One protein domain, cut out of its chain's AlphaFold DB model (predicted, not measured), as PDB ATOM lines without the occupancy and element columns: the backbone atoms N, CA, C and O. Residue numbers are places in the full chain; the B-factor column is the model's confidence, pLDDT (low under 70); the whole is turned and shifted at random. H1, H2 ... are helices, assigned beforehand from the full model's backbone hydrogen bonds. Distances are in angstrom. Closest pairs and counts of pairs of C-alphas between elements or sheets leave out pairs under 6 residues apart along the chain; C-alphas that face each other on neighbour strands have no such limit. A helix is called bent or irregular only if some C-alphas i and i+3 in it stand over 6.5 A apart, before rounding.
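This is residues 385 to 591 of the 603 residues of an uncharacterized protein of Phytophthora parasitica CJ01A1 (UniProt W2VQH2). Two long helices, H4 and H6, run side by side in opposite ways and make one side of an elongated body, and H6 lies along its length. The other helices are much shorter: H1 crosses H6, H3 folds back beside H4, H5 turns the corner into the start of H6, and H2 with H8 packs together near that same end. Two stretches with no named element, residues 399 to 424 and 534 to 561, run lengthwise beside the long pair, and H9 packs on the end of H4. The printed part has 207 residues with ten named helices, H1 to H10 in order along the chain, and no named strand; the class is all helix. It is compact, with a radius of gyration of the C-alphas of 18.0 A, and spans 53 by 33 by 30 A.

H1, residues 391 to 398, touches residues 512 to 519 of H6, residues 491 to 523, which is the hub and touches four helices. Their closest C-alphas, of Ala 391 and Lys 512, are 5.4 A apart, and their lines are about perpendicular at 89 degrees. H2, residues 425 to 433, and H6 touch only at their ends and only just, with 3 pairs of C-alphas within 8 A, the closest being Glu 425 and Leu 493 at 6.3 A. H2 also touches H8, residues 562 to 572, at a steep tilt of 59 degrees, the same way; the closest C-alphas, of Leu 431 and Leu 563, are 5.8 A apart. H3, residues 436 to 441, and H4, residues 453 to 477, form a helical hairpin at a shallow tilt of 10 degrees, opposite ways, with the C-alphas of Trp 437 and Trp 471 closest at 5.1 A. H4 is irregular, with C-alphas 468 and 471 8.4 A apart, and has a kink of 73 degrees near residue 469. H4 and H6 touch at a shallow tilt of 23 degrees, opposite ways, with the C-alphas of Ala 472 and Gln 504 closest at 4.9 A. H5, residues 484 to 489, and H6 touch only at the corner by their link, with the C-alphas of Arg 487 and Glu 494 closest at 4.5 A. H7, residues 529 to 533, is close to H6 but not clearly touching, with the C-alphas of Leu 522 and Phe 529 closest at 7.7 A. H9, residues 574 to 577, touches residues 474 to 477 of H4, with the C-alphas of Thr 477 and Arg 576 closest at 5.2 A. H10, residues 587 to 590, is close to H7 but not clearly touching, with the C-alphas of Leu 533 and Ala 588 closest at 6.3 A. The helix packing is part aligned, part crossed: of four touching pairs with a tilt, two are shallow. In H1, H2, H5 and H8 every O i to N i+4 pair is within hydrogen-bond range, against 17 of 21 in H4 and 28 of 29 in H6; H3 has 0 of 2 and H7 0 of 1, but their O i to N i+3 pairs are 3 of 3 and 2 of 2 within range, and H9 and H10 are too short for an i+4 pair.

H1 begins at C-alpha 391, at (-12.297, 13.779, 10.326). H2 is 12.2 A from first to last C-alpha, H4 32.4 A, and H8 15.2 A. H6, the longest with 33 residues, measures 47.8 A, from C-alpha 491 at (-30.475, -10.234, -8.861) to C-alpha 523 at (-8.244, 25.491, 13.893). H10 ends at C-alpha 590, at (-34.888, 26.632, 18.515).

The two C-alphas farthest apart, of Gly 416 and Gly 453, are 54.4 A apart. The printed part has no cut. The links H1 to H2, H3 to H4 and H7 to H8 are long, with 26, 11 and 28 residues. The mean pLDDT of the printed part is 89.8; residues 385 to 387 and 555 to 556 are under 70.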
ATOM      1  N   ILE A 385      -7.603  19.253  22.179       60.28
ATOM      2  CA  ILE A 385      -8.561  18.298  21.597       60.28
ATOM      3  C   ILE A 385      -8.822  18.595  20.114       60.28
ATOM      4  O   ILE A 385      -8.975  17.663  19.339       60.28
ATOM      5  N   ILE A 386      -8.854  19.866  19.694       64.69
ATOM      6  CA  ILE A 386      -9.103  20.232  18.284       64.69
ATOM      7  C   ILE A 386      -7.874  19.931  17.412       64.69
ATOM      8  O   ILE A 386      -8.029  19.542  16.260       64.69
ATOM      9  N   VAL A 387      -6.660  20.064  17.958       63.59
ATOM     10  CA  VAL A 387      -5.410  19.703  17.256       63.59
ATOM     11  C   VAL A 387      -5.269  18.184  17.084       63.59
ATOM     12  O   VAL A 387      -4.713  17.736  16.085       63.59
ATOM     13  N   GLU A 388      -5.796  17.398  18.024       75.00
ATOM     14  CA  GLU A 388      -5.817  15.928  17.975       75.00
ATOM     15  C   GLU A 388      -7.067  15.352  17.267       75.00
ATOM     16  O   GLU A 388      -7.159  14.142  17.070       75.00
ATOM     17  N   MET A 389      -8.029  16.194  16.868       82.88
ATOM     18  CA  MET A 389      -9.277  15.782  16.215       82.88
ATOM     19  C   MET A 389      -9.056  15.484  14.727       82.88
ATOM     20  O   MET A 389      -8.690  16.370  13.954       82.88
ATOM     21  N   ASP A 390      -9.376  14.263  14.299       86.56
ATOM     22  CA  ASP A 390      -9.443  13.901  12.881       86.56
ATOM     23  C   ASP A 390     -10.885  13.923  12.329       86.56
ATOM     24  O   ASP A 390     -11.877  14.120  13.041       86.56
ATOM     25  N   ALA A 391     -11.007  13.752  11.010       87.62
ATOM     26  CA  ALA A 391     -12.297  13.779  10.326       87.62
ATOM     27  C   ALA A 391     -13.152  12.524  10.577       87.62
ATOM     28  O   ALA A 391     -14.371  12.593  10.415       87.62
ATOM     29  N   ASP A 392     -12.554  11.397  10.981       86.38
ATOM     30  CA  ASP A 392     -13.282  10.182  11.350       86.38
ATOM     31  C   ASP A 392     -13.968  10.368  12.709       86.38
ATOM     32  O   ASP A 392     -15.160  10.093  12.851       86.38
ATOM     33  N   LEU A 393     -13.243  10.901  13.692       86.19
ATOM     34  CA  LEU A 393     -13.747  11.224  15.020       86.19
ATOM     35  C   LEU A 393     -14.821  12.318  14.955       86.19
ATOM     36  O   LEU A 393     -15.869  12.182  15.592       86.19
ATOM     37  N   LEU A 394     -14.615  13.346  14.122       86.25
ATOM     38  CA  LEU A 394     -15.632  14.360  13.842       86.25
ATOM     39  C   LEU A 394     -16.894  13.725  13.233       86.25
ATOM     40  O   LEU A 394     -17.972  13.867  13.810       86.25
ATOM     41  N   PHE A 395     -16.757  12.958  12.143       86.44
ATOM     42  CA  PHE A 395     -17.863  12.265  11.466       86.44
ATOM     43  C   PHE A 395     -18.662  11.356  12.414       86.44
ATOM     44  O   PHE A 395     -19.891  11.408  12.434       86.44
ATOM     45  N   HIS A 396     -17.974  10.535  13.215       82.06
ATOM     46  CA  HIS A 396     -18.605   9.510  14.048       82.06
ATOM     47  C   HIS A 396     -19.101  10.003  15.415       82.06
ATOM     48  O   HIS A 396     -19.894   9.287  16.026       82.06
ATOM     49  N   ARG A 397     -18.653  11.162  15.927       76.88
ATOM     50  CA  ARG A 397     -19.005  11.617  17.291       76.88
ATOM     51  C   ARG A 397     -19.422  13.078  17.431       76.88
ATOM     52  O   ARG A 397     -20.234  13.357  18.303       76.88
ATOM     53  N   PHE A 398     -18.904  13.994  16.611       75.81
ATOM     54  CA  PHE A 398     -19.005  15.441  16.871       75.81
ATOM     55  C   PHE A 398     -19.703  16.251  15.765       75.81
ATOM     56  O   PHE A 398     -19.735  17.474  15.829       75.81
ATOM     57  N   THR A 399     -20.305  15.591  14.772       79.19
ATOM     58  CA  THR A 399     -21.131  16.237  13.732       79.19
ATOM     59  C   THR A 399     -22.394  16.916  14.267       79.19
ATOM     60  O   THR A 399     -22.853  17.868  13.657       79.19
ATOM     61  N   LYS A 400     -22.961  16.429  15.376       85.62
ATOM     62  CA  LYS A 400     -24.152  16.967  16.070       85.62
ATOM     63  C   LYS A 400     -24.249  16.386  17.495       85.62
ATOM     64  O   LYS A 400     -23.569  15.389  17.744       85.62
ATOM     65  N   PRO A 401     -25.074  16.888  18.431       81.06
ATOM     66  CA  PRO A 401     -25.412  16.147  19.652       81.06
ATOM     67  C   PRO A 401     -26.135  14.828  19.326       81.06
ATOM     68  O   PRO A 401     -26.730  14.709  18.251       81.06
ATOM     69  N   MET A 402     -26.072  13.827  20.215       77.19
ATOM     70  CA  MET A 402     -26.947  12.638  20.134       77.19
ATOM     71  C   MET A 402     -28.407  13.057  20.322       77.19
ATOM     72  O   MET A 402     -28.664  14.056  20.989       77.19
ATOM     73  N   GLU A 403     -29.332  12.328  19.692       79.88
ATOM     74  CA  GLU A 403     -30.797  12.515  19.768       79.88
ATOM     75  C   GLU A 403     -31.354  13.856  19.247       79.88
ATOM     76  O   GLU A 403     -32.549  13.957  19.007       79.88
ATOM     77  N   TRP A 404     -30.520  14.871  18.992       85.19
ATOM     78  CA  TRP A 404     -30.977  16.226  18.642       85.19
ATOM     79  C   TRP A 404     -31.769  16.341  17.326       85.19
ATOM     80  O   TRP A 404     -32.705  17.129  17.252       85.19
ATOM     81  N   GLN A 405     -31.382  15.592  16.290       86.69
ATOM     82  CA  GLN A 405     -32.069  15.602  14.984       86.69
ATOM     83  C   GLN A 405     -32.505  14.203  14.545       86.69
ATOM     84  O   GLN A 405     -33.528  14.067  13.899       86.69
ATOM     85  N   ILE A 406     -31.731  13.164  14.876       90.88
ATOM     86  CA  ILE A 406     -32.058  11.772  14.545       90.88
ATOM     87  C   ILE A 406     -32.218  11.047  15.883       90.88
ATOM     88  O   ILE A 406     -31.282  11.131  16.690       90.88
ATOM     89  N   PRO A 407     -33.355  10.374  16.140       90.12
ATOM     90  CA  PRO A 407     -33.596   9.681  17.402       90.12
ATOM     91  C   PRO A 407     -32.650   8.484  17.584       90.12
ATOM     92  O   PRO A 407     -31.952   8.060  16.654       90.12
ATOM     93  N   LEU A 408     -32.616   7.914  18.793       88.62
ATOM     94  CA  LEU A 408     -31.961   6.622  18.994       88.62
ATOM     95  C   LEU A 408     -32.644   5.527  18.172       88.62
ATOM     96  O   LEU A 408     -33.815   5.607  17.816       88.62
ATOM     97  N   ARG A 409     -31.881   4.479  17.878       84.19
ATOM     98  CA  ARG A 409     -32.388   3.287  17.215       84.19
ATOM     99  C   ARG A 409     -33.278   2.483  18.164       84.19
ATOM    100  O   ARG A 409     -32.773   1.901  19.123       84.19
ATOM    101  N   ASP A 410     -34.548   2.348  17.805       80.19
ATOM    102  CA  ASP A 410     -35.455   1.397  18.442       80.19
ATOM    103  C   ASP A 410     -35.024  -0.071  18.237       80.19
ATOM    104  O   ASP A 410     -34.328  -0.404  17.261       80.19
ATOM    105  N   PRO A 411     -35.439  -0.986  19.137       82.94
ATOM    106  CA  PRO A 411     -35.329  -2.421  18.912       82.94
ATOM    107  C   PRO A 411     -35.915  -2.819  17.553       82.94
ATOM    108  O   PRO A 411     -36.910  -2.259  17.105       82.94
ATOM    109  N   VAL A 412     -35.303  -3.805  16.892       82.81
ATOM    110  CA  VAL A 412     -35.811  -4.313  15.609       82.81
ATOM    111  C   VAL A 412     -37.230  -4.862  15.814       82.81
ATOM    112  O   VAL A 412     -37.374  -5.759  16.651       82.81
ATOM    113  N   PRO A 413     -38.242  -4.387  15.061       85.06
ATOM    114  CA  PRO A 413     -39.595  -4.919  15.149       85.06
ATOM    115  C   PRO A 413     -39.631  -6.440  14.917       85.06
ATOM    116  O   PRO A 413     -38.916  -6.942  14.036       85.06
ATOM    117  N   PRO A 414     -40.443  -7.191  15.680       82.12
ATOM    118  CA  PRO A 414     -40.736  -8.592  15.403       82.12
ATOM    119  C   PRO A 414     -41.166  -8.846  13.948       82.12
ATOM    120  O   PRO A 414     -41.731  -7.986  13.272       82.12
ATOM    121  N   LEU A 415     -40.911 -10.061  13.447       71.31
ATOM    122  CA  LEU A 415     -41.439 -10.471  12.143       71.31
ATOM    123  C   LEU A 415     -42.971 -10.523  12.202       71.31
ATOM    124  O   LEU A 415     -43.522 -11.310  12.969       71.31
ATOM    125  N   GLY A 416     -43.623  -9.747  11.337       75.38
ATOM    126  CA  GLY A 416     -45.082  -9.631  11.256       75.38
ATOM    127  C   GLY A 416     -45.619  -8.270  11.699       75.38
ATOM    128  O   GLY A 416     -46.698  -7.901  11.254       75.38
ATOM    129  N   ASP A 417     -44.845  -7.504  12.474       84.12
ATOM    130  CA  ASP A 417     -45.235  -6.160  12.936       84.12
ATOM    131  C   ASP A 417     -44.947  -5.070  11.882       84.12
ATOM    132  O   ASP A 417     -45.276  -3.908  12.078       84.12
ATOM    133  N   TRP A 418     -44.317  -5.439  10.763       89.62
ATOM    134  CA  TRP A 418     -44.059  -4.577   9.612       89.62
ATOM    135  C   TRP A 418     -44.193  -5.376   8.310       89.62
ATOM    136  O   TRP A 418     -44.000  -6.600   8.277       89.62
ATOM    137  N   ARG A 419     -44.503  -4.677   7.218       89.62
ATOM    138  CA  ARG A 419     -44.852  -5.237   5.909       89.62
ATOM    139  C   ARG A 419     -43.611  -5.624   5.093       89.62
ATOM    140  O   ARG A 419     -43.307  -5.023   4.061       89.62
ATOM    141  N   ASP A 420     -42.881  -6.662   5.526       90.94
ATOM    142  CA  ASP A 420     -41.787  -7.242   4.717       90.94
ATOM    143  C   ASP A 420     -42.294  -7.688   3.339       90.94
ATOM    144  O   ASP A 420     -41.552  -7.604   2.367       90.94
ATOM    145  N   ASP A 421     -43.551  -8.112   3.205       90.50
ATOM    146  CA  ASP A 421     -44.143  -8.507   1.923       90.50
ATOM    147  C   ASP A 421     -44.049  -7.415   0.842       90.50
ATOM    148  O   ASP A 421     -43.834  -7.754  -0.319       90.50
ATOM    149  N   LEU A 422     -44.075  -6.129   1.218       92.94
ATOM    150  CA  LEU A 422     -43.912  -5.012   0.282       92.94
ATOM    151  C   LEU A 422     -42.485  -4.882  -0.273       92.94
ATOM    152  O   LEU A 422     -42.294  -4.292  -1.333       92.94
ATOM    153  N   VAL A 423     -41.467  -5.434   0.395       93.62
ATOM    154  CA  VAL A 423     -40.068  -5.367  -0.063       93.62
ATOM    155  C   VAL A 423     -39.798  -6.456  -1.110       93.62
ATOM    156  O   VAL A 423     -39.139  -7.461  -0.823       93.62
ATOM    157  N   ASP A 424     -40.309  -6.261  -2.326       94.12
ATOM    158  CA  ASP A 424     -40.066  -7.107  -3.502       94.12
ATOM    159  C   ASP A 424     -39.362  -6.356  -4.656       94.12
ATOM    160  O   ASP A 424     -38.982  -5.195  -4.525       94.12
ATOM    161  N   GLU A 425     -39.096  -7.036  -5.779       95.75
ATOM    162  CA  GLU A 425     -38.394  -6.424  -6.919       95.75
ATOM    163  C   GLU A 425     -39.215  -5.349  -7.654       95.75
ATOM    164  O   GLU A 425     -38.603  -4.416  -8.176       95.75
ATOM    165  N   SER A 426     -40.549  -5.460  -7.705       95.69
ATOM    166  CA  SER A 426     -41.400  -4.459  -8.365       95.69
ATOM    167  C   SER A 426     -41.473  -3.213  -7.505       95.69
ATOM    168  O   SER A 426     -40.973  -2.174  -7.915       95.69
ATOM    169  N   ASN A 427     -41.937  -3.343  -6.261       95.94
ATOM    170  CA  ASN A 427     -42.126  -2.199  -5.373       95.94
ATOM    171  C   ASN A 427     -40.816  -1.431  -5.124       95.94
ATOM    172  O   ASN A 427     -40.821  -0.205  -5.059       95.94
ATOM    173  N   VAL A 428     -39.668  -2.120  -5.021       96.25
ATOM    174  CA  VAL A 428     -38.352  -1.459  -4.887       96.25
ATOM    175  C   VAL A 428     -37.882  -0.828  -6.205       96.25
ATOM    176  O   VAL A 428     -37.057   0.082  -6.182       96.25
ATOM    177  N   ARG A 429     -38.360  -1.279  -7.369       96.44
ATOM    178  CA  ARG A 429     -38.121  -0.580  -8.639       96.44
ATOM    179  C   ARG A 429     -39.001   0.653  -8.751       96.44
ATOM    180  O   ARG A 429     -38.457   1.733  -8.942       96.44
ATOM    181  N   ASP A 430     -40.298   0.497  -8.529       96.62
ATOM    182  CA  ASP A 430     -41.293   1.565  -8.598       96.62
ATOM    183  C   ASP A 430     -40.926   2.712  -7.625       96.62
ATOM    184  O   ASP A 430     -40.880   3.874  -8.023       96.62
ATOM    185  N   LEU A 431     -40.497   2.384  -6.395       95.94
ATOM    186  CA  LEU A 431     -39.959   3.338  -5.410       95.94
ATOM    187  C   LEU A 431     -38.687   4.073  -5.869       95.94
ATOM    188  O   LEU A 431     -38.454   5.204  -5.461       95.94
ATOM    189  N   ILE A 432     -37.808   3.441  -6.647       95.56
ATOM    190  CA  ILE A 432     -36.546   4.063  -7.085       95.56
ATOM    191  C   ILE A 432     -36.739   4.851  -8.387       95.56
ATOM    192  O   ILE A 432     -36.030   5.832  -8.612       95.56
ATOM    193  N   GLU A 433     -37.724   4.485  -9.210       96.62
ATOM    194  CA  GLU A 433     -38.117   5.232 -10.409       96.62
ATOM    195  C   GLU A 433     -38.789   6.580 -10.082       96.62
ATOM    196  O   GLU A 433     -38.683   7.504 -10.887       96.62
ATOM    197  N   THR A 434     -39.389   6.751  -8.895       96.56
ATOM    198  CA  THR A 434     -39.892   8.061  -8.422       96.56
ATOM    199  C   THR A 434     -38.808   9.005  -7.886       96.56
ATOM    200  O   THR A 434     -39.121  10.147  -7.561       96.56
ATOM    201  N   ALA A 435     -37.546   8.559  -7.808       95.81
ATOM    202  CA  ALA A 435     -36.399   9.336  -7.325       95.81
ATOM    203  C   ALA A 435     -36.623  10.048  -5.961       95.81
ATOM    204  O   ALA A 435     -36.397  11.254  -5.848       95.81
ATOM    205  N   PRO A 436     -37.012   9.328  -4.886       94.62
ATOM    206  CA  PRO A 436     -37.468   9.920  -3.619       94.62
ATOM    207  C   PRO A 436     -36.430  10.819  -2.929       94.62
ATOM    208  O   PRO A 436     -36.784  11.726  -2.183       94.62
ATOM    209  N   TRP A 437     -35.140  10.638  -3.224       94.62
ATOM    210  CA  TRP A 437     -34.060  11.503  -2.737       94.62
ATOM    211  C   TRP A 437     -34.086  12.935  -3.296       94.62
ATOM    212  O   TRP A 437     -33.371  13.788  -2.767       94.62
ATOM    213  N   GLU A 438     -34.865  13.232  -4.344       94.00
ATOM    214  CA  GLU A 438     -34.994  14.592  -4.889       94.00
ATOM    215  C   GLU A 438     -35.585  15.581  -3.875       94.00
ATOM    216  O   GLU A 438     -35.275  16.770  -3.943       94.00
ATOM    217  N   ILE A 439     -36.329  15.107  -2.867       92.25
ATOM    218  CA  ILE A 439     -36.820  15.948  -1.763       92.25
ATOM    219  C   ILE A 439     -35.678  16.640  -0.995       92.25
ATOM    220  O   ILE A 439     -35.821  17.778  -0.549       92.25
ATOM    221  N   LEU A 440     -34.498  16.010  -0.925       93.50
ATOM    222  CA  LEU A 440     -33.316  16.573  -0.267       93.50
ATOM    223  C   LEU A 440     -32.638  17.691  -1.082       93.50
ATOM    224  O   LEU A 440     -31.793  18.404  -0.540       93.50
ATOM    225  N   ALA A 441     -33.003  17.869  -2.359       91.38
ATOM    226  CA  ALA A 441     -32.458  18.913  -3.233       91.38
ATOM    227  C   ALA A 441     -32.985  20.324  -2.906       91.38
ATOM    228  O   ALA A 441     -32.460  21.314  -3.428       91.38
ATOM    229  N   ALA A 442     -34.020  20.431  -2.065       89.38
ATOM    230  CA  ALA A 442     -34.567  21.700  -1.602       89.38
ATOM    231  C   ALA A 442     -33.506  22.493  -0.815       89.38
ATOM    232  O   ALA A 442     -33.088  22.108   0.275       89.38
ATOM    233  N   LYS A 443     -33.036  23.615  -1.370       82.81
ATOM    234  CA  LYS A 443     -31.950  24.396  -0.757       82.81
ATOM    235  C   LYS A 443     -32.494  25.257   0.382       82.81
ATOM    236  O   LYS A 443     -33.300  26.151   0.139       82.81
ATOM    237  N   ILE A 444     -32.021  25.001   1.602       88.69
ATOM    238  CA  ILE A 444     -32.286  25.840   2.778       88.69
ATOM    239  C   ILE A 444     -31.187  26.906   2.883       88.69
ATOM    240  O   ILE A 444     -30.001  26.595   2.771       88.69
ATOM    241  N   ASP A 445     -31.572  28.166   3.101       88.38
ATOM    242  CA  ASP A 445     -30.621  29.250   3.375       88.38
ATOM    243  C   ASP A 445     -29.962  29.061   4.760       88.38
ATOM    244  O   ASP A 445     -30.678  28.818   5.736       88.38
ATOM    245  N   PRO A 446     -28.627  29.210   4.894       92.56
ATOM    246  CA  PRO A 446     -27.949  29.033   6.175       92.56
ATOM    247  C   PRO A 446     -28.456  29.955   7.291       92.56
ATOM    248  O   PRO A 446     -28.631  31.163   7.103       92.56
ATOM    249  N   LEU A 447     -28.608  29.397   8.492       91.62
ATOM    250  CA  LEU A 447     -29.108  30.103   9.676       91.62
ATOM    251  C   LEU A 447     -28.013  30.907  10.404       91.62
ATOM    252  O   LEU A 447     -28.282  31.962  10.995       91.62
ATOM    253  N   ALA A 448     -26.779  30.400  10.397       90.19
ATOM    254  CA  ALA A 448     -25.678  30.882  11.225       90.19
ATOM    255  C   ALA A 448     -24.619  31.694  10.460       90.19
ATOM    256  O   ALA A 448     -23.878  32.458  11.086       90.19
ATOM    257  N   PHE A 449     -24.536  31.571   9.133       91.31
ATOM    258  CA  PHE A 449     -23.505  32.204   8.296       91.31
ATOM    259  C   PHE A 449     -24.071  32.802   6.992       91.31
ATOM    260  O   PHE A 449     -25.256  32.714   6.704       91.31
ATOM    261  N   GLN A 450     -23.222  33.476   6.210       88.19
ATOM    262  CA  GLN A 450     -23.564  34.071   4.909       88.19
ATOM    263  C   GLN A 450     -22.567  33.625   3.833       88.19
ATOM    264  O   GLN A 450     -21.413  33.330   4.145       88.19
ATOM    265  N   ASP A 451     -22.969  33.690   2.559       86.94
ATOM    266  CA  ASP A 451     -22.089  33.505   1.393       86.94
ATOM    267  C   ASP A 451     -21.049  34.644   1.276       86.94
ATOM    268  O   ASP A 451     -21.154  35.551   0.444       86.94
ATOM    269  N   ARG A 452     -20.032  34.629   2.145       88.75
ATOM    270  CA  ARG A 452     -18.890  35.558   2.180       88.75
ATOM    271  C   ARG A 452     -17.629  34.845   2.680       88.75
ATOM    272  O   ARG A 452     -17.708  33.821   3.352       88.75
ATOM    273  N   GLY A 453     -16.459  35.405   2.361       88.94
ATOM    274  CA  GLY A 453     -15.165  34.973   2.906       88.94
ATOM    275  C   GLY A 453     -14.912  33.464   2.795       88.94
ATOM    276  O   GLY A 453     -15.078  32.877   1.727       88.94
ATOM    277  N   TRP A 454     -14.523  32.848   3.913       91.81
ATOM    278  CA  TRP A 454     -14.318  31.400   4.023       91.81
ATOM    279  C   TRP A 454     -15.620  30.600   3.835       91.81
ATOM    280  O   TRP A 454     -15.620  29.619   3.094       91.81
ATOM    281  N   PHE A 455     -16.744  31.059   4.399       92.06
ATOM    282  CA  PHE A 455     -18.038  30.369   4.305       92.06
ATOM    283  C   PHE A 455     -18.515  30.187   2.860       92.06
ATOM    284  O   PHE A 455     -18.984  29.108   2.519       92.06
ATOM    285  N   ARG A 456     -18.282  31.163   1.971       93.00
ATOM    286  CA  ARG A 456     -18.512  31.016   0.518       93.00
ATOM    287  C   ARG A 456     -17.831  29.784  -0.077       93.00
ATOM    288  O   ARG A 456     -18.384  29.115  -0.948       93.00
ATOM    289  N   HIS A 457     -16.589  29.528   0.326       91.25
ATOM    290  CA  HIS A 457     -15.825  28.392  -0.175       91.25
ATOM    291  C   HIS A 457     -16.378  27.083   0.396       91.25
ATOM    292  O   HIS A 457     -16.662  26.165  -0.370       91.25
ATOM    293  N   THR A 458     -16.629  27.046   1.707       91.50
ATOM    294  CA  THR A 458     -17.237  25.910   2.414       91.50
ATOM    295  C   THR A 458     -18.605  25.537   1.828       91.50
ATOM    296  O   THR A 458     -18.819  24.375   1.495       91.50
ATOM    297  N   MET A 459     -19.488  26.514   1.587       91.62
ATOM    298  CA  MET A 459     -20.795  26.312   0.942       91.62
ATOM    299  C   MET A 459     -20.671  25.701  -0.452       91.62
ATOM    300  O   MET A 459     -21.415  24.789  -0.781       91.62
ATOM    301  N   ARG A 460     -19.725  26.165  -1.279       92.50
ATOM    302  CA  ARG A 460     -19.524  25.621  -2.636       92.50
ATOM    303  C   ARG A 460     -19.002  24.188  -2.622       92.50
ATOM    304  O   ARG A 460     -19.411  23.392  -3.461       92.50
ATOM    305  N   LEU A 461     -18.110  23.865  -1.684       92.50
ATOM    306  CA  LEU A 461     -17.634  22.496  -1.492       92.50
ATOM    307  C   LEU A 461     -18.759  21.573  -1.011       92.50
ATOM    308  O   LEU A 461     -18.833  20.438  -1.471       92.50
ATOM    309  N   TYR A 462     -19.632  22.057  -0.125       93.75
ATOM    310  CA  TYR A 462     -20.757  21.271   0.372       93.75
ATOM    311  C   TYR A 462     -21.888  21.123  -0.654       93.75
ATOM    312  O   TYR A 462     -22.387  20.024  -0.837       93.75
ATOM    313  N   ALA A 463     -22.224  22.169  -1.412       91.62
ATOM    314  CA  ALA A 463     -23.207  22.070  -2.493       91.62
ATOM    315  C   ALA A 463     -22.765  21.062  -3.574       91.62
ATOM    316  O   ALA A 463     -23.562  20.247  -4.014       91.62
ATOM    317  N   SER A 464     -21.471  21.042  -3.931       91.44
ATOM    318  CA  SER A 464     -20.896  19.996  -4.799       91.44
ATOM    319  C   SER A 464     -20.970  18.598  -4.179       91.44
ATOM    320  O   SER A 464     -21.058  17.623  -4.916       91.44
ATOM    321  N   TYR A 465     -20.919  18.484  -2.849       93.75
ATOM    322  CA  TYR A 465     -21.129  17.220  -2.150       93.75
ATOM    323  C   TYR A 465     -22.601  16.782  -2.212       93.75
ATOM    324  O   TYR A 465     -22.858  15.628  -2.544       93.75
ATOM    325  N   GLU A 466     -23.550  17.683  -1.934       91.50
ATOM    326  CA  GLU A 466     -24.989  17.407  -2.019       91.50
ATOM    327  C   GLU A 466     -25.375  16.977  -3.435       91.50
ATOM    328  O   GLU A 466     -25.854  15.857  -3.607       91.50
ATOM    329  N   ASP A 467     -25.074  17.803  -4.447       88.69
ATOM    330  CA  ASP A 467     -25.398  17.556  -5.861       88.69
ATOM    331  C   ASP A 467     -24.863  16.180  -6.356       88.69
ATOM    332  O   ASP A 467     -25.473  15.545  -7.216       88.69
ATOM    333  N   GLU A 468     -23.741  15.683  -5.805       92.69
ATOM    334  CA  GLU A 468     -23.143  14.368  -6.120       92.69
ATOM    335  C   GLU A 468     -23.733  13.193  -5.301       92.69
ATOM    336  O   GLU A 468     -23.569  12.028  -5.693       92.69
ATOM    337  N   HIS A 469     -24.363  13.447  -4.144       94.69
ATOM    338  CA  HIS A 469     -24.615  12.422  -3.118       94.69
ATOM    339  C   HIS A 469     -25.995  12.434  -2.428       94.69
ATOM    340  O   HIS A 469     -26.184  11.607  -1.533       94.69
ATOM    341  N   LEU A 470     -26.982  13.235  -2.860       93.25
ATOM    342  CA  LEU A 470     -28.351  13.225  -2.290       93.25
ATOM    343  C   LEU A 470     -28.930  11.812  -2.090       93.25
ATOM    344  O   LEU A 470     -29.393  11.486  -0.999       93.25
ATOM    345  N   TRP A 471     -28.830  10.936  -3.099       95.44
ATOM    346  CA  TRP A 471     -29.308   9.549  -2.995       95.44
ATOM    347  C   TRP A 471     -28.616   8.779  -1.858       95.44
ATOM    348  O   TRP A 471     -29.266   8.065  -1.106       95.44
ATOM    349  N   ALA A 472     -27.311   8.967  -1.657       95.12
ATOM    350  CA  ALA A 472     -26.587   8.312  -0.570       95.12
ATOM    351  C   ALA A 472     -26.961   8.861   0.822       95.12
ATOM    352  O   ALA A 472     -26.893   8.116   1.803       95.12
ATOM    353  N   CYS A 473     -27.347  10.140   0.911       92.44
ATOM    354  CA  CYS A 473     -27.895  10.746   2.125       92.44
ATOM    355  C   CYS A 473     -29.293  10.192   2.434       92.44
ATOM    356  O   CYS A 473     -29.513   9.726   3.550       92.44
ATOM    357  N   TRP A 474     -30.189  10.138   1.445       94.38
ATOM    358  CA  TRP A 474     -31.527   9.548   1.583       94.38
ATOM    359  C   TRP A 474     -31.464   8.054   1.942       94.38
ATOM    360  O   TRP A 474     -32.095   7.615   2.902       94.38
ATOM    361  N   ASP A 475     -30.596   7.290   1.262       93.75
ATOM    362  CA  ASP A 475     -30.296   5.881   1.562       93.75
ATOM    363  C   ASP A 475     -29.865   5.676   3.030       93.75
ATOM    364  O   ASP A 475     -29.930   4.552   3.530       93.75
ATOM    365  N   SER A 476     -29.331   6.706   3.705       91.12
ATOM    366  CA  SER A 476     -28.849   6.616   5.091       91.12
ATOM    367  C   SER A 476     -29.968   6.710   6.134       91.12
ATOM    368  O   SER A 476     -29.866   6.041   7.160       91.12
ATOM    369  N   THR A 477     -31.033   7.471   5.862       91.69
ATOM    370  CA  THR A 477     -32.190   7.668   6.755       91.69
ATOM    371  C   THR A 477     -33.384   6.760   6.424       91.69
ATOM    372  O   THR A 477     -34.201   6.481   7.303       91.69
ATOM    373  N   HIS A 478     -33.448   6.219   5.202       92.56
ATOM    374  CA  HIS A 478     -34.526   5.343   4.706       92.56
ATOM    375  C   HIS A 478     -34.045   3.898   4.480       92.56
ATOM    376  O   HIS A 478     -34.427   3.209   3.530       92.56
ATOM    377  N   ALA A 479     -33.133   3.415   5.328       91.62
ATOM    378  CA  ALA A 479     -32.371   2.200   5.070       91.62
ATOM    379  C   ALA A 479     -33.160   0.916   5.420       91.62
ATOM    380  O   ALA A 479     -32.854   0.234   6.400       91.62
ATOM    381  N   PHE A 480     -34.143   0.528   4.601       91.19
ATOM    382  CA  PHE A 480     -34.955  -0.673   4.858       91.19
ATOM    383  C   PHE A 480     -34.175  -2.007   4.743       91.19
ATOM    384  O   PHE A 480     -33.168  -2.065   4.011       91.19
ATOM    385  N   PRO A 481     -34.583  -3.079   5.464       90.38
ATOM    386  CA  PRO A 481     -33.978  -4.407   5.368       90.38
ATOM    387  C   PRO A 481     -34.292  -5.103   4.040       90.38
ATOM    388  O   PRO A 481     -35.423  -5.087   3.572       90.38
ATOM    389  N   VAL A 482     -33.311  -5.813   3.471       92.12
ATOM    390  CA  VAL A 482     -33.530  -6.717   2.327       92.12
ATOM    391  C   VAL A 482     -32.964  -8.091   2.679       92.12
ATOM    392  O   VAL A 482     -31.743  -8.284   2.752       92.12
ATOM    393  N   SER A 483     -33.858  -9.046   2.947       90.56
ATOM    394  CA  SER A 483     -33.487 -10.348   3.511       90.56
ATOM    395  C   SER A 483     -32.554 -11.148   2.592       90.56
ATOM    396  O   SER A 483     -32.621 -11.068   1.364       90.56
ATOM    397  N   ILE A 484     -31.685 -11.976   3.183       93.25
ATOM    398  CA  ILE A 484     -30.746 -12.832   2.431       93.25
ATOM    399  C   ILE A 484     -31.499 -13.764   1.462       93.25
ATOM    400  O   ILE A 484     -30.996 -14.058   0.379       93.25
ATOM    401  N   ALA A 485     -32.711 -14.205   1.818       94.12
ATOM    402  CA  ALA A 485     -33.561 -15.001   0.939       94.12
ATOM    403  C   ALA A 485     -33.977 -14.213  -0.316       94.12
ATOM    404  O   ALA A 485     -33.766 -14.689  -1.431       94.12
ATOM    405  N   LYS A 486     -34.469 -12.979  -0.146       95.00
ATOM    406  CA  LYS A 486     -34.868 -12.093  -1.251       95.00
ATOM    407  C   LYS A 486     -33.692 -11.708  -2.148       95.00
ATOM    408  O   LYS A 486     -33.813 -11.780  -3.367       95.00
ATOM    409  N   ARG A 487     -32.526 -11.415  -1.565       96.12
ATOM    410  CA  ARG A 487     -31.285 -11.128  -2.314       96.12
ATOM    411  C   ARG A 487     -30.752 -12.339  -3.091       96.12
ATOM    412  O   ARG A 487     -30.183 -12.186  -4.165       96.12
ATOM    413  N   ARG A 488     -30.980 -13.564  -2.607       96.06
ATOM    414  CA  ARG A 488     -30.690 -14.794  -3.373       96.06
ATOM    415  C   ARG A 488     -31.720 -15.076  -4.473       96.06
ATOM    416  O   ARG A 488     -31.361 -15.705  -5.465       96.06
ATOM    417  N   ALA A 489     -32.967 -14.639  -4.297       96.00
ATOM    418  CA  ALA A 489     -34.053 -14.840  -5.257       96.00
ATOM    419  C   ALA A 489     -34.041 -13.817  -6.410       96.00
ATOM    420  O   ALA A 489     -34.279 -14.195  -7.555       96.00
ATOM    421  N   SER A 490     -33.721 -12.548  -6.132       97.06
ATOM    422  CA  SER A 490     -33.655 -11.468  -7.123       97.06
ATOM    423  C   SER A 490     -32.239 -10.908  -7.267       97.06
ATOM    424  O   SER A 490     -31.639 -10.402  -6.316       97.06
ATOM    425  N   ARG A 491     -31.732 -10.916  -8.507       96.81
ATOM    426  CA  ARG A 491     -30.475 -10.234  -8.861       96.81
ATOM    427  C   ARG A 491     -30.578  -8.717  -8.720       96.81
ATOM    428  O   ARG A 491     -29.573  -8.089  -8.403       96.81
ATOM    429  N   TYR A 492     -31.760  -8.145  -8.959       96.62
ATOM    430  CA  TYR A 492     -31.996  -6.713  -8.799       96.62
ATOM    431  C   TYR A 492     -31.883  -6.306  -7.326       96.62
ATOM    432  O   TYR A 492     -31.172  -5.357  -7.022       96.62
ATOM    433  N   LEU A 493     -32.482  -7.068  -6.402       96.38
ATOM    434  CA  LEU A 493     -32.424  -6.760  -4.969       96.38
ATOM    435  C   LEU A 493     -31.017  -6.916  -4.360       96.38
ATOM    436  O   LEU A 493     -30.646  -6.131  -3.487       96.38
ATOM    437  N   GLU A 494     -30.206  -7.877  -4.818       96.81
ATOM    438  CA  GLU A 494     -28.792  -7.961  -4.404       96.81
ATOM    439  C   GLU A 494     -27.946  -6.821  -4.997       96.81
ATOM    440  O   GLU A 494     -27.133  -6.226  -4.284       96.81
ATOM    441  N   ALA A 495     -28.157  -6.463  -6.271       96.50
ATOM    442  CA  ALA A 495     -27.503  -5.304  -6.882       96.50
ATOM    443  C   ALA A 495     -27.873  -4.006  -6.144       96.50
ATOM    444  O   ALA A 495     -26.991  -3.283  -5.697       96.50
ATOM    445  N   PHE A 496     -29.162  -3.771  -5.890       94.94
ATOM    446  CA  PHE A 496     -29.663  -2.631  -5.123       94.94
ATOM    447  C   PHE A 496     -29.033  -2.534  -3.722       94.94
ATOM    448  O   PHE A 496     -28.530  -1.476  -3.343       94.94
ATOM    449  N   TYR A 497     -29.005  -3.637  -2.965       93.94
ATOM    450  CA  TYR A 497     -28.416  -3.674  -1.622       93.94
ATOM    451  C   TYR A 497     -26.902  -3.400  -1.634       93.94
ATOM    452  O   TYR A 497     -26.386  -2.662  -0.786       93.94
ATOM    453  N   THR A 498     -26.176  -3.978  -2.594       94.56
ATOM    454  CA  THR A 498     -24.723  -3.780  -2.714       94.56
ATOM    455  C   THR A 498     -24.374  -2.379  -3.214       94.56
ATOM    456  O   THR A 498     -23.495  -1.735  -2.634       94.56
ATOM    457  N   ASP A 499     -25.109  -1.850  -4.192       95.06
ATOM    458  CA  ASP A 499     -24.949  -0.482  -4.685       95.06
ATOM    459  C   ASP A 499     -25.295   0.557  -3.614       95.06
ATOM    460  O   ASP A 499     -24.541   1.520  -3.467       95.06
ATOM    461  N   ARG A 500     -26.342   0.345  -2.798       93.50
ATOM    462  CA  ARG A 500     -26.664   1.207  -1.640       93.50
ATOM    463  C   ARG A 500     -25.471   1.333  -0.695       93.50
ATOM    464  O   ARG A 500     -25.021   2.444  -0.410       93.50
ATOM    465  N   LYS A 501     -24.885   0.204  -0.279       91.81
ATOM    466  CA  LYS A 501     -23.666   0.190   0.554       91.81
ATOM    467  C   LYS A 501     -22.498   0.929  -0.113       91.81
ATOM    468  O   LYS A 501     -21.777   1.673   0.551       91.81
ATOM    469  N   GLN A 502     -22.316   0.770  -1.424       94.69
ATOM    470  CA  GLN A 502     -21.259   1.454  -2.179       94.69
ATOM    471  C   GLN A 502     -21.514   2.961  -2.364       94.69
ATOM    472  O   GLN A 502     -20.553   3.732  -2.413       94.69
ATOM    473  N   ARG A 503     -22.771   3.409  -2.480       94.94
ATOM    474  CA  ARG A 503     -23.149   4.834  -2.504       94.94
ATOM    475  C   ARG A 503     -22.881   5.478  -1.145       94.94
ATOM    476  O   ARG A 503     -22.123   6.444  -1.085       94.94
ATOM    477  N   GLN A 504     -23.390   4.884  -0.065       92.12
ATOM    478  CA  GLN A 504     -23.164   5.343   1.313       92.12
ATOM    479  C   GLN A 504     -21.671   5.419   1.670       92.12
ATOM    480  O   GLN A 504     -21.226   6.415   2.232       92.12
ATOM    481  N   SER A 505     -20.872   4.412   1.296       92.31
ATOM    482  CA  SER A 505     -19.418   4.410   1.528       92.31
ATOM    483  C   SER A 505     -18.704   5.561   0.801       92.31
ATOM    484  O   SER A 505     -17.907   6.285   1.403       92.31
ATOM    485  N   ARG A 506     -19.038   5.792  -0.478       95.25
ATOM    486  CA  ARG A 506     -18.478   6.895  -1.280       95.25
ATOM    487  C   ARG A 506     -18.871   8.265  -0.724       95.25
ATOM    488  O   ARG A 506     -17.994   9.107  -0.537       95.25
ATOM    489  N   ALA A 507     -20.143   8.455  -0.380       95.06
ATOM    490  CA  ALA A 507     -20.624   9.683   0.243       95.06
ATOM    491  C   ALA A 507     -19.987   9.916   1.622       95.06
ATOM    492  O   ALA A 507     -19.545  11.025   1.904       95.06
ATOM    493  N   GLY A 508     -19.841   8.884   2.457       92.50
ATOM    494  CA  GLY A 508     -19.145   8.986   3.742       92.50
ATOM    495  C   GLY A 508     -17.680   9.416   3.592       92.50
ATOM    496  O   GLY A 508     -17.219  10.297   4.316       92.50
ATOM    497  N   ALA A 509     -16.955   8.868   2.612       93.00
ATOM    498  CA  ALA A 509     -15.577   9.273   2.314       93.00
ATOM    499  C   ALA A 509     -15.478  10.725   1.794       93.00
ATOM    500  O   ALA A 509     -14.588  11.484   2.200       93.00
ATOM    501  N   ARG A 510     -16.413  11.147   0.933       94.62
ATOM    502  CA  ARG A 510     -16.496  12.531   0.437       94.62
ATOM    503  C   ARG A 510     -16.858  13.512   1.559       94.62
ATOM    504  O   ARG A 510     -16.210  14.550   1.673       94.62
ATOM    505  N   LEU A 511     -17.793  13.154   2.443       93.31
ATOM    506  CA  LEU A 511     -18.172  13.970   3.601       93.31
ATOM    507  C   LEU A 511     -17.013  14.102   4.597       93.31
ATOM    508  O   LEU A 511     -16.731  15.204   5.053       93.31
ATOM    509  N   LYS A 512     -16.256  13.030   4.861       92.56
ATOM    510  CA  LYS A 512     -15.015  13.102   5.659       92.56
ATOM    511  C   LYS A 512     -13.985  14.055   5.039       92.56
ATOM    512  O   LYS A 512     -13.361  14.829   5.759       92.56
ATOM    513  N   SER A 513     -13.872  14.085   3.710       92.31
ATOM    514  CA  SER A 513     -13.013  15.049   2.994       92.31
ATOM    515  C   SER A 513     -13.493  16.504   3.152       92.31
ATOM    516  O   SER A 513     -12.676  17.418   3.260       92.31
ATOM    517  N   PHE A 514     -14.809  16.737   3.214       94.38
ATOM    518  CA  PHE A 514     -15.381  18.045   3.557       94.38
ATOM    519  C   PHE A 514     -15.127  18.417   5.029       94.38
ATOM    520  O   PHE A 514     -14.704  19.535   5.322       94.38
ATOM    521  N   LEU A 515     -15.294  17.474   5.959       93.00
ATOM    522  CA  LEU A 515     -15.055  17.685   7.391       93.00
ATOM    523  C   LEU A 515     -13.588  18.040   7.704       93.00
ATOM    524  O   LEU A 515     -13.338  18.791   8.644       93.00
ATOM    525  N   GLN A 516     -12.620  17.619   6.880       92.31
ATOM    526  CA  GLN A 516     -11.237  18.123   6.951       92.31
ATOM    527  C   GLN A 516     -11.140  19.640   6.703       92.31
ATOM    528  O   GLN A 516     -10.348  20.320   7.353       92.31
ATOM    529  N   GLN A 517     -11.961  20.203   5.809       92.06
ATOM    530  CA  GLN A 517     -12.020  21.656   5.601       92.06
ATOM    531  C   GLN A 517     -12.674  22.362   6.790       92.06
ATOM    532  O   GLN A 517     -12.203  23.423   7.201       92.06
ATOM    533  N   VAL A 518     -13.700  21.750   7.392       91.88
ATOM    534  CA  VAL A 518     -14.307  22.243   8.639       91.88
ATOM    535  C   VAL A 518     -13.275  22.268   9.770       91.88
ATOM    536  O   VAL A 518     -13.141  23.303  10.414       91.88
ATOM    537  N   LEU A 519     -12.466  21.216   9.950       91.00
ATOM    538  CA  LEU A 519     -11.361  21.193  10.925       91.00
ATOM    539  C   LEU A 519     -10.354  22.335  10.707       91.00
ATOM    540  O   LEU A 519      -9.936  22.972  11.672       91.00
ATOM    541  N   ILE A 520     -10.015  22.673   9.457       89.62
ATOM    542  CA  ILE A 520      -9.174  23.847   9.149       89.62
ATOM    543  C   ILE A 520      -9.871  25.160   9.558       89.62
ATOM    544  O   ILE A 520      -9.203  26.081  10.033       89.62
ATOM    545  N   GLY A 521     -11.195  25.255   9.402       89.69
ATOM    546  CA  GLY A 521     -12.006  26.379   9.886       89.69
ATOM    547  C   GLY A 521     -11.997  26.509  11.412       89.69
ATOM    548  O   GLY A 521     -11.745  27.603  11.922       89.69
ATOM    549  N   LEU A 522     -12.174  25.389  12.125       88.38
ATOM    550  CA  LEU A 522     -12.097  25.299  13.589       88.38
ATOM    551  C   LEU A 522     -10.710  25.730  14.099       88.38
ATOM    552  O   LEU A 522     -10.601  26.613  14.948       88.38
ATOM    553  N   LEU A 523      -9.633  25.176  13.526       86.06
ATOM    554  CA  LEU A 523      -8.244  25.491  13.893       86.06
ATOM    555  C   LEU A 523      -7.861  26.958  13.641       86.06
ATOM    556  O   LEU A 523      -7.002  27.499  14.335       86.06
ATOM    557  N   ARG A 524      -8.484  27.612  12.653       86.69
ATOM    558  CA  ARG A 524      -8.279  29.041  12.351       86.69
ATOM    559  C   ARG A 524      -9.227  29.974  13.107       86.69
ATOM    560  O   ARG A 524      -9.098  31.187  12.960       86.69
ATOM    561  N   GLY A 525     -10.159  29.437  13.898       86.62
ATOM    562  CA  GLY A 525     -11.160  30.221  14.623       86.62
ATOM    563  C   GLY A 525     -12.189  30.909  13.718       86.62
ATOM    564  O   GLY A 525     -12.750  31.929  14.105       86.62
ATOM    565  N   TYR A 526     -12.421  30.392  12.504       88.50
ATOM    566  CA  TYR A 526     -13.455  30.911  11.598       88.50
ATOM    567  C   TYR A 526     -14.860  30.442  11.989       88.50
ATOM    568  O   TYR A 526     -15.839  31.134  11.725       88.50
ATOM    569  N   CYS A 527     -14.951  29.272  12.619       89.31
ATOM    570  CA  CYS A 527     -16.175  28.682  13.139       89.31
ATOM    571  C   CYS A 527     -15.876  27.855  14.400       89.31
ATOM    572  O   CYS A 527     -14.714  27.611  14.731       89.31
ATOM    573  N   ASP A 528     -16.925  27.400  15.079       88.25
ATOM    574  CA  ASP A 528     -16.875  26.310  16.058       88.25
ATOM    575  C   ASP A 528     -17.878  25.202  15.656       88.25
ATOM    576  O   ASP A 528     -18.431  25.236  14.553       88.25
ATOM    577  N   PHE A 529     -18.091  24.192  16.510       86.81
ATOM    578  CA  PHE A 529     -18.950  23.039  16.191       86.81
ATOM    579  C   PHE A 529     -20.414  23.399  15.892       86.81
ATOM    580  O   PHE A 529     -21.071  22.641  15.183       86.81
ATOM    581  N   ASP A 530     -20.903  24.562  16.340       89.56
ATOM    582  CA  ASP A 530     -22.256  25.032  16.014       89.56
ATOM    583  C   ASP A 530     -22.458  25.232  14.496       89.56
ATOM    584  O   ASP A 530     -23.595  25.247  14.037       89.56
ATOM    585  N   LEU A 531     -21.383  25.333  13.696       91.81
ATOM    586  CA  LEU A 531     -21.476  25.330  12.229       91.81
ATOM    587  C   LEU A 531     -22.192  24.086  11.697       91.81
ATOM    588  O   LEU A 531     -22.990  24.194  10.774       91.81
ATOM    589  N   LEU A 532     -21.905  22.913  12.263       91.56
ATOM    590  CA  LEU A 532     -22.496  21.658  11.802       91.56
ATOM    591  C   LEU A 532     -23.937  21.471  12.296       91.56
ATOM    592  O   LEU A 532     -24.556  20.493  11.918       91.56
ATOM    593  N   LEU A 533     -24.474  22.388  13.108       91.75
ATOM    594  CA  LEU A 533     -25.879  22.380  13.537       91.75
ATOM    595  C   LEU A 533     -26.775  23.243  12.635       91.75
ATOM    596  O   LEU A 533     -27.965  23.389  12.904       91.75
ATOM    597  N   ASP A 534     -26.211  23.860  11.598       93.38
ATOM    598  CA  ASP A 534     -26.962  24.674  10.649       93.38
ATOM    599  C   ASP A 534     -27.847  23.784   9.742       93.38
ATOM    600  O   ASP A 534     -27.318  22.823   9.176       93.38
ATOM    601  N   PRO A 535     -29.148  24.105   9.540       92.75
ATOM    602  CA  PRO A 535     -30.053  23.369   8.640       92.75
ATOM    603  C   PRO A 535     -29.529  23.171   7.212       92.75
ATOM    604  O   PRO A 535     -30.015  22.312   6.477       92.75
ATOM    605  N   PHE A 536     -28.550  23.973   6.790       92.38
ATOM    606  CA  PHE A 536     -27.856  23.793   5.523       92.38
ATOM    607  C   PHE A 536     -27.249  22.382   5.367       92.38
ATOM    608  O   PHE A 536     -27.259  21.849   4.260       92.38
ATOM    609  N   PHE A 537     -26.773  21.742   6.444       92.69
ATOM    610  CA  PHE A 537     -26.060  20.459   6.374       92.69
ATOM    611  C   PHE A 537     -26.965  19.227   6.587       92.69
ATOM    612  O   PHE A 537     -27.669  19.105   7.586       92.69
ATOM    613  N   LEU A 538     -26.870  18.254   5.676       92.12
ATOM    614  CA  LEU A 538     -27.439  16.911   5.829       92.12
ATOM    615  C   LEU A 538     -26.568  16.046   6.754       92.12
ATOM    616  O   LEU A 538     -25.335  16.030   6.645       92.12
ATOM    617  N   HIS A 539     -27.212  15.256   7.617       89.75
ATOM    618  CA  HIS A 539     -26.542  14.389   8.589       89.75
ATOM    619  C   HIS A 539     -26.755  12.899   8.312       89.75
ATOM    620  O   HIS A 539     -27.870  12.448   8.060       89.75
ATOM    621  N   PHE A 540     -25.687  12.114   8.463       89.50
ATOM    622  CA  PHE A 540     -25.773  10.654   8.534       89.50
ATOM    623  C   PHE A 540     -26.152  10.211   9.957       89.50
ATOM    624  O   PHE A 540     -25.642  10.805  10.916       89.50
ATOM    625  N   PRO A 541     -26.953   9.141  10.118       88.50
ATOM    626  CA  PRO A 541     -27.120   8.480  11.404       88.50
ATOM    627  C   PRO A 541     -25.784   7.976  11.956       88.50
ATOM    628  O   PRO A 541     -24.965   7.382  11.244       88.50
ATOM    629  N   ARG A 542     -25.564   8.185  13.251       85.75
ATOM    630  CA  ARG A 542     -24.432   7.613  13.986       85.75
ATOM    631  C   ARG A 542     -24.677   6.171  14.436       85.75
ATOM    632  O   ARG A 542     -25.815   5.707  14.468       85.75
ATOM    633  N   PRO A 543     -23.620   5.459  14.876       82.62
ATOM    634  CA  PRO A 543     -23.781   4.225  15.637       82.62
ATOM    635  C   PRO A 543     -24.714   4.442  16.841       82.62
ATOM    636  O   PRO A 543     -24.402   5.235  17.726       82.62
ATOM    637  N   GLY A 544     -25.848   3.737  16.855       83.12
ATOM    638  CA  GLY A 544     -26.884   3.851  17.892       83.12
ATOM    639  C   GLY A 544     -28.063   4.768  17.546       83.12
ATOM    640  O   GLY A 544     -29.064   4.716  18.249       83.12
ATOM    641  N   GLU A 545     -27.996   5.551  16.465       90.00
ATOM    642  CA  GLU A 545     -29.125   6.353  15.969       90.00
ATOM    643  C   GLU A 545     -29.993   5.573  14.969       90.00
ATOM    644  O   GLU A 545     -29.548   4.601  14.343       90.00
ATOM    645  N   ALA A 546     -31.243   6.006  14.812       86.88
ATOM    646  CA  ALA A 546     -32.175   5.462  13.839       86.88
ATOM    647  C   ALA A 546     -31.686   5.717  12.401       86.88
ATOM    648  O   ALA A 546     -31.498   6.848  11.965       86.88
ATOM    649  N   GLY A 547     -31.498   4.637  11.644       82.62
ATOM    650  CA  GLY A 547     -31.307   4.687  10.188       82.62
ATOM    651  C   GLY A 547     -32.098   3.617   9.438       82.62
ATOM    652  O   GLY A 547     -32.241   3.691   8.223       82.62
ATOM    653  N   ALA A 548     -32.630   2.619  10.151       88.75
ATOM    654  CA  ALA A 548     -33.505   1.617   9.564       88.75
ATOM    655  C   ALA A 548     -34.912   2.192   9.339       88.75
ATOM    656  O   ALA A 548     -35.392   3.034  10.103       88.75
ATOM    657  N   TRP A 549     -35.567   1.704   8.295       91.31
ATOM    658  CA  TRP A 549     -36.976   1.943   8.011       91.31
ATOM    659  C   TRP A 549     -37.672   0.587   7.866       91.31
ATOM    660  O   TRP A 549     -37.128  -0.313   7.228       91.31
ATOM    661  N   TYR A 550     -38.832   0.425   8.490       90.69
ATOM    662  CA  TYR A 550     -39.615  -0.808   8.477       90.69
ATOM    663  C   TYR A 550     -40.997  -0.462   7.904       90.69
ATOM    664  O   TYR A 550     -41.835   0.018   8.658       90.69
ATOM    665  N   PRO A 551     -41.220  -0.622   6.583       90.38
ATOM    666  CA  PRO A 551     -42.462  -0.209   5.928       90.38
ATOM    667  C   PRO A 551     -43.718  -0.764   6.613       90.38
ATOM    668  O   PRO A 551     -43.804  -1.974   6.834       90.38
ATOM    669  N   GLY A 552     -44.693   0.096   6.921       85.69
ATOM    670  CA  GLY A 552     -45.956  -0.314   7.542       85.69
ATOM    671  C   GLY A 552     -45.809  -0.775   8.996       85.69
ATOM    672  O   GLY A 552     -46.546  -1.660   9.419       85.69
ATOM    673  N   PHE A 553     -44.832  -0.231   9.724       84.75
ATOM    674  CA  PHE A 553     -44.707  -0.365  11.184       84.75
ATOM    675  C   PHE A 553     -45.463   0.757  11.928       84.75
ATOM    676  O   PHE A 553     -45.656   0.704  13.140       84.75
ATOM    677  N   GLU A 554     -45.867   1.802  11.207       80.69
ATOM    678  CA  GLU A 554     -46.536   2.986  11.731       80.69
ATOM    679  C   GLU A 554     -47.952   2.661  12.256       80.69
ATOM    680  O   GLU A 554     -48.727   1.966  11.597       80.69
ATOM    681  N   ASP A 555     -48.298   3.182  13.442       65.75
ATOM    682  CA  ASP A 555     -49.499   2.811  14.215       65.75
ATOM    683  C   ASP A 555     -50.806   2.876  13.389       65.75
ATOM    684  O   ASP A 555     -51.392   3.938  13.168       65.75
ATOM    685  N   GLY A 556     -51.298   1.706  12.968       66.31
ATOM    686  CA  GLY A 556     -52.572   1.543  12.258       66.31
ATOM    687  C   GLY A 556     -52.539   1.787  10.743       66.31
ATOM    688  O   GLY A 556     -53.608   1.812  10.130       66.31
ATOM    689  N   ALA A 557     -51.362   1.951  10.134       73.69
ATOM    690  CA  ALA A 557     -51.211   2.046   8.684       73.69
ATOM    691  C   ALA A 557     -51.227   0.658   8.011       73.69
ATOM    692  O   ALA A 557     -50.551  -0.262   8.460       73.69
ATOM    693  N   ASP A 558     -51.943   0.522   6.890       85.12
ATOM    694  CA  ASP A 558     -51.902  -0.673   6.029       85.12
ATOM    695  C   ASP A 558     -51.583  -0.267   4.577       85.12
ATOM    696  O   ASP A 558     -52.486  -0.205   3.740       85.12
ATOM    697  N   PRO A 559     -50.320   0.102   4.276       92.06
ATOM    698  CA  PRO A 559     -49.947   0.618   2.963       92.06
ATOM    699  C   PRO A 559     -50.076  -0.447   1.863       92.06
ATOM    700  O   PRO A 559     -49.753  -1.626   2.058       92.06
ATOM    701  N   ALA A 560     -50.524  -0.020   0.685       91.00
ATOM    702  CA  ALA A 560     -50.666  -0.864  -0.496       91.00
ATOM    703  C   ALA A 560     -49.315  -1.174  -1.166       91.00
ATOM    704  O   ALA A 560     -49.131  -2.276  -1.685       91.00
ATOM    705  N   ASP A 561     -48.378  -0.223  -1.136       93.44
ATOM    706  CA  ASP A 561     -47.046  -0.325  -1.737       93.44
ATOM    707  C   ASP A 561     -45.975   0.434  -0.919       93.44
ATOM    708  O   ASP A 561     -46.257   1.052   0.112       93.44
ATOM    709  N   LEU A 562     -44.711   0.361  -1.354       94.69
ATOM    710  CA  LEU A 562     -43.601   1.048  -0.678       94.69
ATOM    711  C   LEU A 562     -43.633   2.578  -0.820       94.69
ATOM    712  O   LEU A 562     -42.984   3.254  -0.023       94.69
ATOM    713  N   LEU A 563     -44.334   3.128  -1.812       94.06
ATOM    714  CA  LEU A 563     -44.435   4.572  -2.009       94.06
ATOM    715  C   LEU A 563     -45.449   5.168  -1.028       94.06
ATOM    716  O   LEU A 563     -45.144   6.160  -0.372       94.06
ATOM    717  N   GLU A 564     -46.608   4.526  -0.857       93.88
ATOM    718  CA  GLU A 564     -47.567   4.883   0.191       93.88
ATOM    719  C   GLU A 564     -46.927   4.741   1.578       93.88
ATOM    720  O   GLU A 564     -46.972   5.689   2.366       93.88
ATOM    721  N   ALA A 565     -46.237   3.623   1.841       93.94
ATOM    722  CA  ALA A 565     -45.498   3.433   3.088       93.94
ATOM    723  C   ALA A 565     -44.500   4.577   3.340       93.94
ATOM    724  O   ALA A 565     -44.507   5.145   4.428       93.94
ATOM    725  N   LEU A 566     -43.702   4.971   2.334       94.06
ATOM    726  CA  LEU A 566     -42.763   6.092   2.456       94.06
ATOM    727  C   LEU A 566     -43.486   7.393   2.828       94.06
ATOM    728  O   LEU A 566     -43.051   8.084   3.741       94.06
ATOM    729  N   THR A 567     -44.604   7.722   2.170       92.38
ATOM    730  CA  THR A 567     -45.334   8.968   2.474       92.38
ATOM    731  C   THR A 567     -45.897   9.011   3.895       92.38
ATOM    732  O   THR A 567     -45.962  10.087   4.489       92.38
ATOM    733  N   ILE A 568     -46.276   7.858   4.455       91.88
ATOM    734  CA  ILE A 568     -46.740   7.741   5.843       91.88
ATOM    735  C   ILE A 568     -45.562   7.917   6.805       91.88
ATOM    736  O   ILE A 568     -45.651   8.715   7.741       91.88
ATOM    737  N   THR A 569     -44.445   7.227   6.553       91.44
ATOM    738  CA  THR A 569     -43.226   7.349   7.358       91.44
ATOM    739  C   THR A 569     -42.699   8.780   7.356       91.44
ATOM    740  O   THR A 569     -42.446   9.322   8.424       91.44
ATOM    741  N   ASP A 570     -42.582   9.429   6.200       91.62
ATOM    742  CA  ASP A 570     -42.015  10.779   6.080       91.62
ATOM    743  C   ASP A 570     -42.891  11.848   6.754       91.62
ATOM    744  O   ASP A 570     -42.375  12.830   7.289       91.62
ATOM    745  N   ALA A 571     -44.212  11.641   6.780       89.38
ATOM    746  CA  ALA A 571     -45.145  12.500   7.506       89.38
ATOM    747  C   ALA A 571     -45.050  12.335   9.037       89.38
ATOM    748  O   ALA A 571     -45.293  13.297   9.767       89.38
ATOM    749  N   ALA A 572     -44.704  11.139   9.527       88.69
ATOM    750  CA  ALA A 572     -44.511  10.859  10.952       88.69
ATOM    751  C   ALA A 572     -43.095  11.232  11.446       88.69
ATOM    752  O   ALA A 572     -42.935  11.844  12.501       88.69
ATOM    753  N   ASP A 573     -42.074  10.899  10.658       90.69
ATOM    754  CA  ASP A 573     -40.640  11.012  10.933       90.69
ATOM    755  C   ASP A 573     -39.986  12.087  10.032       90.69
ATOM    756  O   ASP A 573     -39.048  11.805   9.280       90.69
ATOM    757  N   ARG A 574     -40.418  13.358  10.122       91.50
ATOM    758  CA  ARG A 574     -39.861  14.476   9.311       91.50
ATOM    759  C   ARG A 574     -38.326  14.567   9.292       91.50
ATOM    760  O   ARG A 574     -37.717  15.058   8.337       91.50
ATOM    761  N   TRP A 575     -37.677  14.092  10.354       92.31
ATOM    762  CA  TRP A 575     -36.221  14.046  10.458       92.31
ATOM    763  C   TRP A 575     -35.551  13.196   9.370       92.31
ATOM    764  O   TRP A 575     -34.389  13.456   9.045       92.31
ATOM    765  N   ARG A 576     -36.244  12.208   8.781       92.75
ATOM    766  CA  ARG A 576     -35.687  11.339   7.729       92.75
ATOM    767  C   ARG A 576     -35.356  12.103   6.454       92.75
ATOM    768  O   ARG A 576     -34.348  11.791   5.815       92.75
ATOM    769  N   ASN A 577     -36.139  13.139   6.156       93.56
ATOM    770  CA  ASN A 577     -35.897  14.099   5.082       93.56
ATOM    771  C   ASN A 577     -35.128  15.343   5.551       93.56
ATOM    772  O   ASN A 577     -35.112  16.359   4.859       93.56
ATOM    773  N   HIS A 578     -34.502  15.295   6.734       92.94
ATOM    774  CA  HIS A 578     -33.763  16.410   7.339       92.94
ATOM    775  C   HIS A 578     -34.592  17.704   7.437       92.94
ATOM    776  O   HIS A 578     -34.030  18.798   7.387       92.94
ATOM    777  N   TYR A 579     -35.921  17.584   7.572       93.19
ATOM    778  CA  TYR A 579     -36.886  18.692   7.522       93.19
ATOM    779  C   TYR A 579     -36.793  19.545   6.235       93.19
ATOM    780  O   TYR A 579     -37.127  20.727   6.238       93.19
ATOM    781  N   ARG A 580     -36.317  18.976   5.117       91.94
ATOM    782  CA  ARG A 580     -36.269  19.648   3.801       91.94
ATOM    783  C   ARG A 580     -37.673  19.902   3.226       91.94
ATOM    784  O   ARG A 580     -37.835  20.816   2.421       91.94
ATOM    785  N   ASP A 581     -38.665  19.123   3.660       89.69
ATOM    786  CA  ASP A 581     -40.095  19.253   3.359       89.69
ATOM    787  C   ASP A 581     -40.780  20.383   4.148       89.69
ATOM    788  O   ASP A 581     -41.613  21.098   3.590       89.69
ATOM    789  N   VAL A 582     -40.408  20.569   5.423       91.56
ATOM    790  CA  VAL A 582     -40.895  21.657   6.294       91.56
ATOM    791  C   VAL A 582     -39.724  22.303   7.056       91.56
ATOM    792  O   VAL A 582     -39.512  22.018   8.241       91.56
ATOM    793  N   PRO A 583     -38.950  23.189   6.396       91.94
ATOM    794  CA  PRO A 583     -37.784  23.852   6.985       91.94
ATOM    795  C   PRO A 583     -38.075  24.630   8.272       91.94
ATOM    796  O   PRO A 583     -37.191  24.790   9.113       91.94
ATOM    797  N   GLU A 584     -39.306  25.117   8.436       90.88
ATOM    798  CA  GLU A 584     -39.768  25.891   9.590       90.88
ATOM    799  C   GLU A 584     -39.850  25.070  10.888       90.88
ATOM    800  O   GLU A 584     -39.838  25.655  11.971       90.88
ATOM    801  N   GLU A 585     -39.909  23.737  10.793       91.94
ATOM    802  CA  GLU A 585     -39.936  22.813  11.937       91.94
ATOM    803  C   GLU A 585     -38.534  22.270  12.303       91.94
ATOM    804  O   GLU A 585     -38.402  21.452  13.212       91.94
ATOM    805  N   HIS A 586     -37.461  22.713  11.630       92.88
ATOM    806  CA  HIS A 586     -36.113  22.185  11.869       92.88
ATOM    807  C   HIS A 586     -35.567  22.568  13.271       92.88
ATOM    808  O   HIS A 586     -35.447  23.761  13.574       92.88
ATOM    809  N   PRO A 587     -35.090  21.611  14.101       91.44
ATOM    810  CA  PRO A 587     -34.756  21.838  15.520       91.44
ATOM    811  C   PRO A 587     -33.604  22.829  15.769       91.44
ATOM    812  O   PRO A 587     -33.458  23.372  16.862       91.44
ATOM    813  N   ALA A 588     -32.780  23.126  14.762       91.44
ATOM    814  CA  ALA A 588     -31.783  24.202  14.844       91.44
ATOM    815  C   ALA A 588     -32.389  25.606  15.035       91.44
ATOM    816  O   ALA A 588     -31.718  26.482  15.580       91.44
ATOM    817  N   LEU A 589     -33.633  25.836  14.595       90.56
ATOM    818  CA  LEU A 589     -34.309  27.131  14.734       90.56
ATOM    819  C   LEU A 589     -34.596  27.481  16.203       90.56
ATOM    820  O   LEU A 589     -34.648  28.663  16.547       90.56
ATOM    821  N   GLU A 590     -34.715  26.471  17.067       89.00
ATOM    822  CA  GLU A 590     -34.888  26.632  18.515       89.00
ATOM    823  C   GLU A 590     -33.577  27.022  19.222       89.00
ATOM    824  O   GLU A 590     -33.598  27.648  20.283       89.00
ATOM    825  N   ILE A 591     -32.414  26.726  18.624       88.44
ATOM    826  CA  ILE A 591     -31.104  27.016  19.217       88.44
ATOM    827  C   ILE A 591     -30.768  28.502  19.029       88.44
ATOM    828  O   ILE A 591     -30.078  28.911  18.089       88.44
TER     829      ILE A 591